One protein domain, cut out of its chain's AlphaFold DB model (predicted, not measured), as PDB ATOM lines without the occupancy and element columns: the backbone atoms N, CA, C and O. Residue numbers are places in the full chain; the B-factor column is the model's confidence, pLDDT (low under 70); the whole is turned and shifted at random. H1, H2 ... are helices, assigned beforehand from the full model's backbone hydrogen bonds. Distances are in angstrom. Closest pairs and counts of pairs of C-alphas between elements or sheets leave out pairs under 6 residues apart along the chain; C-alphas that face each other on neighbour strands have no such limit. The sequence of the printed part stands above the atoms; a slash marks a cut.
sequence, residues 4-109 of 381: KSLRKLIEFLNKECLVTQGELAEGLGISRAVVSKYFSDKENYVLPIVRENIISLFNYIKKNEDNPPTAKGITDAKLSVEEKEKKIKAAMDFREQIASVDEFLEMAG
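What this domain is: This is residues 4 to 109 of the 381 residues of the protein "Similarity" of Microcystis aeruginosa PCC 7806 (UniProt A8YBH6). A long helix, H5, slants away at one end of a cluster of five shorter, crossed helices. In the cluster H1 and H4 run nearly the same way with a gap between them; H6 crosses on one side of this pair, H2 on the other, and H3 packs on H2. The long link of residues 64 to 80 loops out to the start of H5. The printed part has 106 residues with six named helices, H1 to H6 in order, and no named strand: all helix, compact, with a radius of gyration of the C-alphas of 13.6 A and spans of 39 by 30 by 21 A.

How they stand to each other: H5, residues 81 to 96, only just touches H4, residues 51 to 63, with 3 pairs of C-alphas within 8 A, the closest being Ile 61 and Arg 95 at 7.3 A. H4 is the hub. It touches H2, residues 21 to 28, at a steep tilt of 63 degrees; the closest C-alphas, of Gly 27 and Leu 57, are 4.0 A apart. H4 also touches H6, residues 101 to 107, with the C-alphas of Ile 55 and Val 101 closest at 6.4 A. H6 touches residues 5 to 9 of H1, residues 4 to 15; the closest C-alphas, of Ser 5 and Met 107, are 6.0 A apart. H2 touches H3, residues 32 to 40, with the C-alphas of Ala 25 and Arg 32 closest at 5.1 A. H1 and H4 are apart, while H1 and H5 are near each other. In all six helices every O i to N i+4 pair is within hydrogen-bond range.

Where its parts are: H5 is 23.0 A long, H4 18.5 A, H1 16.2 A, H3 12.3 A, H2 10.3 A and H6 10.0 A, from first to last C-alpha. H1 begins at C-alpha 4 (122.289, 64.285, 127.400), and H6 ends at C-alpha 107 (127.945, 71.041, 122.901).

The domain as a whole: The two C-alphas farthest apart, of Val 50 and Ser 80, are 39.1 A apart. The printed part has no cut, and the link from H4 to H5 is long. The pLDDT is under 70 at residues 42 to 43, 70 to 78, 97 to 106 and 109.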
ATOM      1  N   LYS A   4     123.193  63.682 128.387       74.62
ATOM      2  CA  LYS A   4     122.289  64.285 127.400       74.62
ATOM      3  C   LYS A   4     122.991  65.194 126.380       74.62
ATOM      4  O   LYS A   4     122.587  65.166 125.223       74.62
ATOM      5  N   SER A   5     124.001  65.974 126.770       76.00
ATOM      6  CA  SER A   5     124.649  66.963 125.886       76.00
ATOM      7  C   SER A   5     125.502  66.267 124.822       76.00
ATOM      8  O   SER A   5     125.236  66.409 123.630       76.00
ATOM      9  N   LEU A   6     126.390  65.360 125.249       81.31
ATOM     10  CA  LEU A   6     127.154  64.492 124.346       81.31
ATOM     11  C   LEU A   6     126.253  63.720 123.372       81.31
ATOM     12  O   LEU A   6     126.574  63.568 122.194       81.31
ATOM     13  N   ARG A   7     125.098  63.244 123.844       83.62
ATOM     14  CA  ARG A   7     124.153  62.556 122.971       83.62
ATOM     15  C   ARG A   7     123.545  63.457 121.913       83.62
ATOM     16  O   ARG A   7     123.497  63.044 120.759       83.62
ATOM     17  N   LYS A   8     123.112  64.659 122.287       82.19
ATOM     18  CA  LYS A   8     122.599  65.638 121.325       82.19
ATOM     19  C   LYS A   8     123.637  65.950 120.250       82.19
ATOM     20  O   LYS A   8     123.276  65.952 119.080       82.19
ATOM     21  N   LEU A   9     124.907  66.121 120.628       84.38
ATOM     22  CA  LEU A   9     125.996  66.328 119.671       84.38
ATOM     23  C   LEU A   9     126.139  65.143 118.705       84.38
ATOM     24  O   LEU A   9     126.167  65.335 117.497       84.38
ATOM     25  N   ILE A  10     126.194  63.907 119.208       87.19
ATOM     26  CA  ILE A  10     126.368  62.725 118.346       87.19
ATOM     27  C   ILE A  10     125.152  62.498 117.437       87.19
ATOM     28  O   ILE A  10     125.311  62.132 116.275       87.19
ATOM     29  N   GLU A  11     123.936  62.732 117.935       84.56
ATOM     30  CA  GLU A  11     122.727  62.683 117.109       84.56
ATOM     31  C   GLU A  11     122.730  63.763 116.028       84.56
ATOM     32  O   GLU A  11     122.346  63.483 114.895       84.56
ATOM     33  N   PHE A  12     123.185  64.971 116.367       84.06
ATOM     34  CA  PHE A  12     123.355  66.070 115.427       84.06
ATOM     35  C   PHE A  12     124.365  65.710 114.329       84.06
ATOM     36  O   PHE A  12     124.025  65.756 113.149       84.06
ATOM     37  N   LEU A  13     125.559  65.246 114.703       86.00
ATOM     38  CA  LEU A  13     126.592  64.828 113.754       86.00
ATOM     39  C   LEU A  13     126.093  63.729 112.815       86.00
ATOM     40  O   LEU A  13     126.373  63.755 111.620       86.00
ATOM     41  N   ASN A  14     125.327  62.774 113.342       85.50
ATOM     42  CA  ASN A  14     124.798  61.677 112.548       85.50
ATOM     43  C   ASN A  14     123.681  62.116 111.586       85.50
ATOM     44  O   ASN A  14     123.661  61.670 110.442       85.50
ATOM     45  N   LYS A  15     122.759  62.979 112.033       81.81
ATOM     46  CA  LYS A  15     121.579  63.381 111.249       81.81
ATOM     47  C   LYS A  15     121.852  64.524 110.281       81.81
ATOM     48  O   LYS A  15     121.413  64.457 109.138       81.81
ATOM     49  N   GLU A  16     122.538  65.557 110.753       81.88
ATOM     50  CA  GLU A  16     122.705  66.821 110.034       81.88
ATOM     51  C   GLU A  16     124.038  66.853 109.282       81.88
ATOM     52  O   GLU A  16     124.074  67.216 108.113       81.88
ATOM     53  N   CYS A  17     125.127  66.378 109.897       80.81
ATOM     54  CA  CYS A  17     126.452  66.326 109.256       80.81
ATOM     55  C   CYS A  17     126.745  64.988 108.546       80.81
ATOM     56  O   CYS A  17     127.847  64.797 108.018       80.81
ATOM     57  N   LEU A  18     125.788  64.051 108.562       83.88
ATOM     58  CA  LEU A  18     125.881  62.705 107.977       83.88
ATOM     59  C   LEU A  18     127.139  61.920 108.399       83.88
ATOM     60  O   LEU A  18     127.650  61.103 107.635       83.88
ATOM     61  N   VAL A  19     127.645  62.156 109.613       86.00
ATOM     62  CA  VAL A  19     128.802  61.434 110.157       86.00
ATOM     63  C   VAL A  19     128.385  59.998 110.472       86.00
ATOM     64  O   VAL A  19     127.526  59.721 111.321       86.00
ATOM     65  N   THR A  20     128.995  59.057 109.762       87.44
ATOM     66  CA  THR A  20     128.748  57.627 109.916       87.44
ATOM     67  C   THR A  20     129.305  57.104 111.241       87.44
ATOM     68  O   THR A  20     130.194  57.685 111.858       87.44
ATOM     69  N   GLN A  21     128.838  55.929 111.673       88.31
ATOM     70  CA  GLN A  21     129.420  55.255 112.841       88.31
ATOM     71  C   GLN A  21     130.910  54.915 112.654       88.31
ATOM     72  O   GLN A  21     131.618  54.762 113.644       88.31
ATOM     73  N   GLY A  22     131.372  54.762 111.405       87.06
ATOM     74  CA  GLY A  22     132.784  54.534 111.091       87.06
ATOM     75  C   GLY A  22     133.621  55.785 111.340       87.06
ATOM     76  O   GLY A  22     134.577  55.718 112.104       87.06
ATOM     77  N   GLU A  23     133.193  56.921 110.788       88.12
ATOM     78  CA  GLU A  23     133.827  58.228 111.016       88.12
ATOM     79  C   GLU A  23     133.794  58.624 112.501       88.12
ATOM     80  O   GLU A  23     134.785  59.116 113.027       88.12
ATOM     81  N   LEU A  24     132.691  58.353 113.215       89.50
ATOM     82  CA  LEU A  24     132.618  58.575 114.664       89.50
ATOM     83  C   LEU A  24     133.640  57.725 115.425       89.50
ATOM     84  O   LEU A  24     134.282  58.230 116.338       89.50
ATOM     85  N   ALA A  25     133.781  56.442 115.079       89.69
ATOM     86  CA  ALA A  25     134.724  55.544 115.742       89.69
ATOM     87  C   ALA A  25     136.174  55.985 115.508       89.69
ATOM     88  O   ALA A  25     136.956  56.066 116.454       89.69
ATOM     89  N   GLU A  26     136.503  56.322 114.261       90.69
ATOM     90  CA  GLU A  26     137.830  56.785 113.866       90.69
ATOM     91  C   GLU A  26     138.167  58.142 114.498       90.69
ATOM     92  O   GLU A  26     139.202  58.271 115.149       90.69
ATOM     93  N   GLY A  27     137.263  59.121 114.402       87.69
ATOM     94  CA  GLY A  27     137.460  60.456 114.967       87.69
ATOM     95  C   GLY A  27     137.534  60.469 116.494       87.69
ATOM     96  O   GLY A  27     138.335  61.205 117.062       87.69
ATOM     97  N   LEU A  28     136.756  59.625 117.178       86.88
ATOM     98  CA  LEU A  28     136.828  59.482 118.637       86.88
ATOM     99  C   LEU A  28     137.998  58.598 119.098       86.88
ATOM    100  O   LEU A  28     138.266  58.554 120.297       86.88
ATOM    101  N   GLY A  29     138.673  57.870 118.202       87.25
ATOM    102  CA  GLY A  29     139.731  56.924 118.568       87.25
ATOM    103  C   GLY A  29     139.227  55.721 119.379       87.25
ATOM    104  O   GLY A  29     139.922  55.239 120.272       87.25
ATOM    105  N   ILE A  30     138.009  55.245 119.104       89.56
ATOM    106  CA  ILE A  30     137.378  54.109 119.795       89.56
ATOM    107  C   ILE A  30     136.934  53.036 118.801       89.56
ATOM    108  O   ILE A  30     136.820  53.268 117.601       89.56
ATOM    109  N   SER A  31     136.641  51.830 119.288       90.00
ATOM    110  CA  SER A  31     136.204  50.757 118.396       90.00
ATOM    111  C   SER A  31     134.793  51.002 117.848       90.00
ATOM    112  O   SER A  31     133.889  51.475 118.544       90.00
ATOM    113  N   ARG A  32     134.562  50.587 116.598       87.94
ATOM    114  CA  ARG A  32     133.237  50.664 115.966       87.94
ATOM    115  C   ARG A  32     132.170  49.891 116.745       87.94
ATOM    116  O   ARG A  32     131.031  50.331 116.804       87.94
ATOM    117  N   ALA A  33     132.547  48.791 117.400       87.25
ATOM    118  CA  ALA A  33     131.651  48.024 118.265       87.25
ATOM    119  C   ALA A  33     131.133  48.850 119.457       87.25
ATOM    120  O   ALA A  33     129.960  48.745 119.810       87.25
ATOM    121  N   VAL A  34     131.976  49.711 120.041       87.19
ATOM    122  CA  VAL A  34     131.585  50.614 121.136       87.19
ATOM    123  C   VAL A  34     130.601  51.677 120.643       87.19
ATOM    124  O   VAL A  34     129.603  51.942 121.315       87.19
ATOM    125  N   VAL A  35     130.826  52.233 119.448       87.00
ATOM    126  CA  VAL A  35     129.894  53.178 118.810       87.00
ATOM    127  C   VAL A  35     128.568  52.496 118.473       87.00
ATOM    128  O   VAL A  35     127.508  53.017 118.806       87.00
ATOM    129  N   SER A  36     128.591  51.306 117.870       86.81
ATOM    130  CA  SER A  36     127.365  50.567 117.547       86.81
ATOM    131  C   SER A  36     126.562  50.221 118.803       86.81
ATOM    132  O   SER A  36     125.347  50.416 118.806       86.81
ATOM    133  N   LYS A  37     127.233  49.816 119.893       85.38
ATOM    134  CA  LYS A  37     126.591  49.572 121.193       85.38
ATOM    135  C   LYS A  37     125.912  50.827 121.751       85.38
ATOM    136  O   LYS A  37     124.801  50.742 122.267       85.38
ATOM    137  N   TYR A  38     126.537  51.992 121.589       86.88
ATOM    138  CA  TYR A  38     125.966  53.279 121.990       86.88
ATOM    139  C   TYR A  38     124.687  53.658 121.224       86.88
ATOM    140  O   TYR A  38     123.772  54.239 121.808       86.88
ATOM    141  N   PHE A  39     124.594  53.315 119.936       83.44
ATOM    142  CA  PHE A  39     123.380  53.554 119.148       83.44
ATOM    143  C   PHE A  39     122.277  52.515 119.406       83.44
ATOM    144  O   PHE A  39     121.097  52.853 119.279       83.44
ATOM    145  N   SER A  40     122.636  51.273 119.757       83.75
ATOM    146  CA  SER A  40     121.670  50.204 120.048       83.75
ATOM    147  C   SER A  40     121.073  50.307 121.449       83.75
ATOM    148  O   SER A  40     119.868  50.156 121.615       83.75
ATOM    149  N   ASP A  41     121.902  50.589 122.453       80.75
ATOM    150  CA  ASP A  41     121.486  50.710 123.849       80.75
ATOM    151  C   ASP A  41     121.378  52.187 124.210       80.75
ATOM    152  O   ASP A  41     122.245  52.777 124.862       80.75
ATOM    153  N   LYS A  42     120.316  52.805 123.681       65.62
ATOM    154  CA  LYS A  42     120.100  54.241 123.800       65.62
ATOM    155  C   LYS A  42     120.152  54.639 125.278       65.62
ATOM    156  O   LYS A  42     121.043  55.370 125.667       65.62
ATOM    157  N   GLU A  43     119.271  54.225 126.164       66.50
ATOM    158  CA  GLU A  43     119.179  54.948 127.447       66.50
ATOM    159  C   GLU A  43     120.294  54.653 128.464       66.50
ATOM    160  O   GLU A  43     120.598  55.525 129.284       66.50
ATOM    161  N   ASN A  44     120.974  53.504 128.373       70.44
ATOM    162  CA  ASN A  44     121.865  53.052 129.446       70.44
ATOM    163  C   ASN A  44     123.356  53.108 129.111       70.44
ATOM    164  O   ASN A  44     124.182  53.178 130.029       70.44
ATOM    165  N   TYR A  45     123.728  53.124 127.830       78.88
ATOM    166  CA  TYR A  45     125.133  53.056 127.447       78.88
ATOM    167  C   TYR A  45     125.798  54.435 127.371       78.88
ATOM    168  O   TYR A  45     125.370  55.330 126.639       78.88
ATOM    169  N   VAL A  46     126.890  54.596 128.119       77.81
ATOM    170  CA  VAL A  46     127.730  55.799 128.119       77.81
ATOM    171  C   VAL A  46     128.973  55.516 127.291       77.81
ATOM    172  O   VAL A  46     129.650  54.514 127.512       77.81
ATOM    173  N   LEU A  47     129.280  56.400 126.343       81.56
ATOM    174  CA  LEU A  47     130.535  56.322 125.601       81.56
ATOM    175  C   LEU A  47     131.717  56.546 126.558       81.56
ATOM    176  O   LEU A  47     131.735  57.569 127.245       81.56
ATOM    177  N   PRO A  48     132.697  55.626 126.612       82.12
ATOM    178  CA  PRO A  48     133.874  55.760 127.463       82.12
ATOM    179  C   PRO A  48     134.891  56.700 126.800       82.12
ATOM    180  O   PRO A  48     135.913  56.256 126.286       82.12
ATOM    181  N   ILE A  49     134.568  57.990 126.745       78.81
ATOM    182  CA  ILE A  49     135.375  59.014 126.074       78.81
ATOM    183  C   ILE A  49     135.657  60.186 127.014       78.81
ATOM    184  O   ILE A  49     134.869  60.464 127.918       78.81
ATOM    185  N   VAL A  50     136.775  60.866 126.780       77.00
ATOM    186  CA  VAL A  50     137.236  62.059 127.499       77.00
ATOM    187  C   VAL A  50     137.315  63.267 126.556       77.00
ATOM    188  O   VAL A  50     137.004  63.166 125.366       77.00
ATOM    189  N   ARG A  51     137.713  64.430 127.087       73.44
ATOM    190  CA  ARG A  51     137.783  65.704 126.353       73.44
ATOM    191  C   ARG A  51     138.620  65.572 125.081       73.44
ATOM    192  O   ARG A  51     138.218  66.044 124.022       73.44
ATOM    193  N   GLU A  52     139.749  64.885 125.182       77.44
ATOM    194  CA  GLU A  52     140.704  64.669 124.099       77.44
ATOM    195  C   GLU A  52     140.058  63.923 122.928       77.44
ATOM    196  O   GLU A  52     140.277  64.302 121.783       77.44
ATOM    197  N   ASN A  53     139.181  62.946 123.191       85.50
ATOM    198  CA  ASN A  53     138.462  62.235 122.130       85.50
ATOM    199  C   ASN A  53     137.519  63.165 121.352       85.50
ATOM    200  O   ASN A  53     137.364  63.008 120.146       85.50
ATOM    201  N   ILE A  54     136.888  64.138 122.020       82.31
ATOM    202  CA  ILE A  54     136.006  65.119 121.366       82.31
ATOM    203  C   ILE A  54     136.812  66.091 120.499       82.31
ATOM    204  O   ILE A  54     136.394  66.405 119.386       82.31
ATOM    205  N   ILE A  55     137.988  66.514 120.971       76.25
ATOM    206  CA  ILE A  55     138.923  67.337 120.187       76.25
ATOM    207  C   ILE A  55     139.417  66.555 118.963       76.25
ATOM    208  O   ILE A  55     139.427  67.083 117.853       76.25
ATOM    209  N   SER A  56     139.774  65.280 119.137       85.50
ATOM    210  CA  SER A  56     140.141  64.393 118.029       85.50
ATOM    211  C   SER A  56     139.010  64.247 117.013       85.50
ATOM    212  O   SER A  56     139.268  64.329 115.813       85.50
ATOM    213  N   LEU A  57     137.761  64.122 117.473       87.44
ATOM    214  CA  LEU A  57     136.596  64.036 116.595       87.44
ATOM    215  C   LEU A  57     136.394  65.329 115.798       87.44
ATOM    216  O   LEU A  57     136.162  65.260 114.594       87.44
ATOM    217  N   PHE A  58     136.524  66.494 116.438       85.50
ATOM    218  CA  PHE A  58     136.480  67.783 115.745       85.50
ATOM    219  C   PHE A  58     137.562  67.869 114.661       85.50
ATOM    220  O   PHE A  58     137.258  68.141 113.500       85.50
ATOM    221  N   ASN A  59     138.814  67.569 115.016       85.75
ATOM    222  CA  ASN A  59     139.942  67.628 114.087       85.75
ATOM    223  C   ASN A  59     139.766  66.658 112.915       85.75
ATOM    224  O   ASN A  59     140.106  66.992 111.781       85.75
ATOM    225  N   TYR A  60     139.215  65.470 113.168       88.81
ATOM    226  CA  TYR A  60     138.893  64.508 112.121       88.81
ATOM    227  C   TYR A  60     137.835  65.054 111.158       88.81
ATOM    228  O   TYR A  60     138.004  64.938 109.946       88.81
ATOM    229  N   ILE A  61     136.763  65.662 111.677       84.94
ATOM    230  CA  ILE A  61     135.706  66.256 110.848       84.94
ATOM    231  C   ILE A  61     136.275  67.401 110.008       84.94
ATOM    232  O   ILE A  61     136.030  67.429 108.807       84.94
ATOM    233  N   LYS A  62     137.086  68.285 110.601       83.69
ATOM    234  CA  LYS A  62     137.706  69.410 109.888       83.69
ATOM    235  C   LYS A  62     138.727  68.995 108.843       83.69
ATOM    236  O   LYS A  62     138.729  69.525 107.741       83.69
ATOM    237  N   LYS A  63     139.542  67.985 109.134       85.06
ATOM    238  CA  LYS A  63     140.476  67.424 108.150       85.06
ATOM    239  C   LYS A  63     139.759  66.816 106.936       85.06
ATOM    240  O   LYS A  63     140.352  66.723 105.868       85.06
ATOM    241  N   ASN A  64     138.513  66.375 107.108       81.50
ATOM    242  CA  ASN A  64     137.706  65.723 106.079       81.50
ATOM    243  C   ASN A  64     136.516  66.585 105.624       81.50
ATOM    244  O   ASN A  64     135.534  66.043 105.118       81.50
ATOM    245  N   GLU A  65     136.573  67.900 105.827       77.56
ATOM    246  CA  GLU A  65     135.475  68.815 105.501       77.56
ATOM    247  C   GLU A  65     135.172  68.837 103.996       77.56
ATOM    248  O   GLU A  65     134.010  68.743 103.602       77.56
ATOM    249  N   ASP A  66     136.222  68.827 103.173       76.69
ATOM    250  CA  ASP A  66     136.126  68.826 101.708       76.69
ATOM    251  C   ASP A  66     135.674  67.478 101.126       76.69
ATOM    252  O   ASP A  66     135.344  67.379  99.943       76.69
ATOM    253  N   ASN A  67     135.652  66.418 101.943       78.94
ATOM    254  CA  ASN A  67     135.245  65.091 101.504       78.94
ATOM    255  C   ASN A  67     133.716  64.961 101.603       78.94
ATOM    256  O   ASN A  67     133.175  64.938 102.717       78.94
ATOM    257  N   PRO A  68     132.994  64.816 100.475       74.06
ATOM    258  CA  PRO A  68     131.545  64.728 100.510       74.06
ATOM    259  C   PRO A  68     131.089  63.496 101.313       74.06
ATOM    260  O   PRO A  68     131.588  62.386 101.081       74.06
ATOM    261  N   PRO A  69     130.122  63.650 102.240       73.00
ATOM    262  CA  PRO A  69     129.582  62.536 103.008       73.00
ATOM    263  C   PRO A  69     129.059  61.429 102.089       73.00
ATOM    264  O   PRO A  69     128.322  61.677 101.132       73.00
ATOM    265  N   THR A  70     129.401  60.176 102.389       67.00
ATOM    266  CA  THR A  70     128.919  59.051 101.578       67.00
ATOM    267  C   THR A  70     127.411  58.849 101.742       67.00
ATOM    268  O   THR A  70     126.867  58.942 102.843       67.00
ATOM    269  N   ALA A  71     126.723  58.448 100.666       58.97
ATOM    270  CA  ALA A  71     125.286  58.138 100.690       58.97
ATOM    271  C   ALA A  71     124.898  57.037 101.705       58.97
ATOM    272  O   ALA A  71     123.725  56.899 102.044       58.97
ATOM    273  N   LYS A  72     125.876  56.282 102.235       59.88
ATOM    274  CA  LYS A  72     125.702  55.316 103.335       59.88
ATOM    275  C   LYS A  72     125.307  55.968 104.668       59.88
ATOM    276  O   LYS A  72     124.790  55.268 105.532       59.88
ATOM    277  N   GLY A  73     125.541  57.272 104.840       57.44
ATOM    278  CA  GLY A  73     125.061  58.046 105.991       57.44
ATOM    279  C   GLY A  73     123.561  58.362 105.938       57.44
ATOM    280  O   GLY A  73     122.972  58.712 106.955       57.44
ATOM    281  N   ILE A  74     122.915  58.202 104.776       65.12
ATOM    282  CA  ILE A  74     121.485  58.468 104.594       65.12
ATOM    283  C   ILE A  74     120.707  57.176 104.863       65.12
ATOM    284  O   ILE A  74     120.643  56.282 104.023       65.12
ATOM    285  N   THR A  75     120.087  57.077 106.038       62.09
ATOM    286  CA  THR A  75     119.326  55.883 106.451       62.09
ATOM    287  C   THR A  75     117.957  55.745 105.772       62.09
ATOM    288  O   THR A  75     117.356  54.675 105.826       62.09
ATOM    289  N   ASP A  76     117.459  56.795 105.108       61.22
ATOM    290  CA  ASP A  76     116.170  56.778 104.405       61.22
ATOM    291  C   ASP A  76     116.310  56.275 102.961       61.22
ATOM    292  O   ASP A  76     116.590  57.030 102.026       61.22
ATOM    293  N   ALA A  77     116.042  54.982 102.768       59.72
ATOM    294  CA  ALA A  77     116.111  54.317 101.464       59.72
ATOM    295  C   ALA A  77     115.114  54.862 100.416       59.72
ATOM    296  O   ALA A  77     115.310  54.636  99.224       59.72
ATOM    297  N   LYS A  78     114.068  55.588 100.840       68.19
ATOM    298  CA  LYS A  78     112.963  56.070  99.986       68.19
ATOM    299  C   LYS A  78     113.212  57.414  99.285       68.19
ATOM    300  O   LYS A  78     112.371  57.822  98.493       68.19
ATOM    301  N   LEU A  79     114.311  58.105  99.584       72.38
ATOM    302  CA  LEU A  79     114.589  59.433  99.021       72.38
ATOM    303  C   LEU A  79     115.009  59.351  97.552       72.38
ATOM    304  O   LEU A  79     115.778  58.456  97.170       72.38
ATOM    305  N   SER A  80     114.546  60.316  96.755       76.44
ATOM    306  CA  SER A  80     114.961  60.471  95.359       76.44
ATOM    307  C   SER A  80     116.450  60.836  95.256       76.44
ATOM    308  O   SER A  80     117.091  61.213  96.242       76.44
ATOM    309  N   VAL A  81     117.031  60.709  94.060       75.75
ATOM    310  CA  VAL A  81     118.444  61.060  93.812       75.75
ATOM    311  C   VAL A  81     118.695  62.547  94.103       75.75
ATOM    312  O   VAL A  81     119.613  62.871  94.852       75.75
ATOM    313  N   GLU A  82     117.808  63.431  93.642       76.38
ATOM    314  CA  GLU A  82     117.894  64.880  93.888       76.38
ATOM    315  C   GLU A  82     117.769  65.248  95.377       76.38
ATOM    316  O   GLU A  82     118.405  66.185  95.863       76.38
ATOM    317  N   GLU A  83     116.945  64.523  96.140       75.88
ATOM    318  CA  GLU A  83     116.804  64.751  97.583       75.88
ATOM    319  C   GLU A  83     118.050  64.314  98.357       75.88
ATOM    320  O   GLU A  83     118.425  64.957  99.342       75.88
ATOM    321  N   LYS A  84     118.712  63.243  97.907       76.75
ATOM    322  CA  LYS A  84     119.981  62.782  98.481       76.75
ATOM    323  C   LYS A  84     121.098  63.786  98.218       76.75
ATOM    324  O   LYS A  84     121.820  64.120  99.152       76.75
ATOM    325  N   GLU A  85     121.193  64.326  97.007       79.44
ATOM    326  CA  GLU A  85     122.170  65.368  96.662       79.44
ATOM    327  C   GLU A  85     121.967  66.646  97.484       79.44
ATOM    328  O   GLU A  85     122.927  67.189  98.033       79.44
ATOM    329  N   LYS A  86     120.714  67.086  97.674       80.38
ATOM    330  CA  LYS A  86     120.401  68.226  98.555       80.38
ATOM    331  C   LYS A  86     120.817  67.981 100.004       80.38
ATOM    332  O   LYS A  86     121.339  68.894 100.638       80.38
ATOM    333  N   LYS A  87     120.608  66.767 100.531       78.69
ATOM    334  CA  LYS A  87     121.053  66.405 101.888       78.69
ATOM    335  C   LYS A  87     122.574  66.384 102.014       78.69
ATOM    336  O   LYS A  87     123.084  66.845 103.026       78.69
ATOM    337  N   ILE A  88     123.287  65.881 101.006       82.12
ATOM    338  CA  ILE A  88     124.758  65.877 100.990       82.12
ATOM    339  C   ILE A  88     125.285  67.313 100.991       82.12
ATOM    340  O   ILE A  88     126.141  67.636 101.807       82.12
ATOM    341  N   LYS A  89     124.723  68.189 100.150       81.81
ATOM    342  CA  LYS A  89     125.110  69.603 100.108       81.81
ATOM    343  C   LYS A  89     124.854  70.309 101.443       81.81
ATOM    344  O   LYS A  89     125.758  70.928 101.982       81.81
ATOM    345  N   ALA A  90     123.669  70.129 102.030       76.44
ATOM    346  CA  ALA A  90     123.356  70.692 103.343       76.44
ATOM    347  C   ALA A  90     124.293  70.168 104.449       76.44
ATOM    348  O   ALA A  90     124.700  70.925 105.325       76.44
ATOM    349  N   ALA A  91     124.666  68.886 104.400       80.88
ATOM    350  CA  ALA A  91     125.607  68.300 105.348       80.88
ATOM    351  C   ALA A  91     127.025  68.870 105.205       80.88
ATOM    352  O   ALA A  91     127.693  69.061 106.220       80.88
ATOM    353  N   MET A  92     127.474  69.164 103.979       80.94
ATOM    354  CA  MET A  92     128.734  69.876 103.742       80.94
ATOM    355  C   MET A  92     128.679  71.293 104.317       80.94
ATOM    356  O   MET A  92     129.539  71.640 105.122       80.94
ATOM    357  N   ASP A  93     127.608  72.042 104.039       75.81
ATOM    358  CA  ASP A  93     127.412  73.384 104.600       75.81
ATOM    359  C   ASP A  93     127.427  73.358 106.142       75.81
ATOM    360  O   ASP A  93     127.928  74.279 106.787       75.81
ATOM    361  N   PHE A  94     126.866  72.315 106.770       75.25
ATOM    362  CA  PHE A  94     126.900  72.162 108.227       75.25
ATOM    363  C   PHE A  94     128.287  71.809 108.765       75.25
ATOM    364  O   PHE A  94     128.627  72.285 109.842       75.25
ATOM    365  N   ARG A  95     129.084  70.992 108.057       77.94
ATOM    366  CA  ARG A  95     130.471  70.664 108.446       77.94
ATOM    367  C   ARG A  95     131.376  71.901 108.376       77.94
ATOM    368  O   ARG A  95     132.172  72.124 109.292       77.94
ATOM    369  N   GLU A  96     131.191  72.734 107.353       76.44
ATOM    370  CA  GLU A  96     131.900  74.010 107.195       76.44
ATOM    371  C   GLU A  96     131.624  74.962 108.360       76.44
ATOM    372  O   GLU A  96     132.539  75.504 108.983       76.44
ATOM    373  N   GLN A  97     130.359  75.049 108.761       66.31
ATOM    374  CA  GLN A  97     129.896  75.939 109.822       66.31
ATOM    375  C   GLN A  97     130.395  75.610 111.243       66.31
ATOM    376  O   GLN A  97     130.207  76.428 112.141       66.31
ATOM    377  N   ILE A  98     131.024  74.453 111.484       68.44
ATOM    378  CA  ILE A  98     131.579  74.103 112.804       68.44
ATOM    379  C   ILE A  98     132.906  74.851 113.018       68.44
ATOM    380  O   ILE A  98     133.970  74.288 112.814       68.44
ATOM    381  N   ALA A  99     132.890  76.124 113.398       62.53
ATOM    382  CA  ALA A  99     134.093  76.962 113.338       62.53
ATOM    383  C   ALA A  99     135.144  76.683 114.434       62.53
ATOM    384  O   ALA A  99     136.331  76.913 114.205       62.53
ATOM    385  N   SER A 100     134.737  76.204 115.617       69.38
ATOM    386  CA  SER A 100     135.617  76.153 116.796       69.38
ATOM    387  C   SER A 100     135.549  74.845 117.590       69.38
ATOM    388  O   SER A 100     134.481  74.270 117.807       69.38
ATOM    389  N   VAL A 101     136.713  74.425 118.104       66.06
ATOM    390  CA  VAL A 101     136.854  73.326 119.076       66.06
ATOM    391  C   VAL A 101     136.077  73.628 120.360       66.06
ATOM    392  O   VAL A 101     135.480  72.721 120.938       66.06
ATOM    393  N   ASP A 102     136.058  74.884 120.805       57.84
ATOM    394  CA  ASP A 102     135.414  75.267 122.063       57.84
ATOM    395  C   ASP A 102     133.888  75.173 121.967       57.84
ATOM    396  O   ASP A 102     133.258  74.600 122.854       57.84
ATOM    397  N   GLU A 103     133.290  75.604 120.852       66.44
ATOM    398  CA  GLU A 103     131.853  75.414 120.594       66.44
ATOM    399  C   GLU A 103     131.485  73.919 120.564       66.44
ATOM    400  O   GLU A 103     130.435  73.500 121.061       66.44
ATOM    401  N   PHE A 104     132.373  73.087 120.018       68.62
ATOM    402  CA  PHE A 104     132.194  71.638 119.938       68.62
ATOM    403  C   PHE A 104     132.277  70.959 121.317       68.62
ATOM    404  O   PHE A 104     131.502  70.049 121.630       68.62
ATOM    405  N   LEU A 105     133.191  71.425 122.171       65.00
ATOM    406  CA  LEU A 105     133.337  70.976 123.556       65.00
ATOM    407  C   LEU A 105     132.176  71.438 124.446       65.00
ATOM    408  O   LEU A 105     131.720  70.671 125.299       65.00
ATOM    409  N   GLU A 106     131.667  72.652 124.229       69.38
ATOM    410  CA  GLU A 106     130.464  73.178 124.880       69.38
ATOM    411  C   GLU A 106     129.252  72.290 124.572       69.38
ATOM    412  O   GLU A 106     128.608  71.772 125.487       69.38
ATOM    413  N   MET A 107     129.013  71.969 123.296       70.75
ATOM    414  CA  MET A 107     127.945  71.041 122.901       70.75
ATOM    415  C   MET A 107     128.066  69.649 123.509       70.75
ATOM    416  O   MET A 107     127.061  69.017 123.846       70.75
ATOM    417  N   ALA A 108     129.292  69.142 123.628       72.88
ATOM    418  CA  ALA A 108     129.547  67.844 124.231       72.88
ATOM    419  C   ALA A 108     129.321  67.852 125.760       72.88
ATOM    420  O   ALA A 108     129.288  66.783 126.375       72.88
ATOM    421  N   GLY A 109     129.122  69.026 126.374       67.94
ATOM    422  CA  GLY A 109     128.965  69.208 127.818       67.94
ATOM    423  C   GLY A 109     130.287  69.150 128.587       67.94
ATOM    424  O   GLY A 109     130.285  68.793 129.769       67.94
TER     425      GLY A 109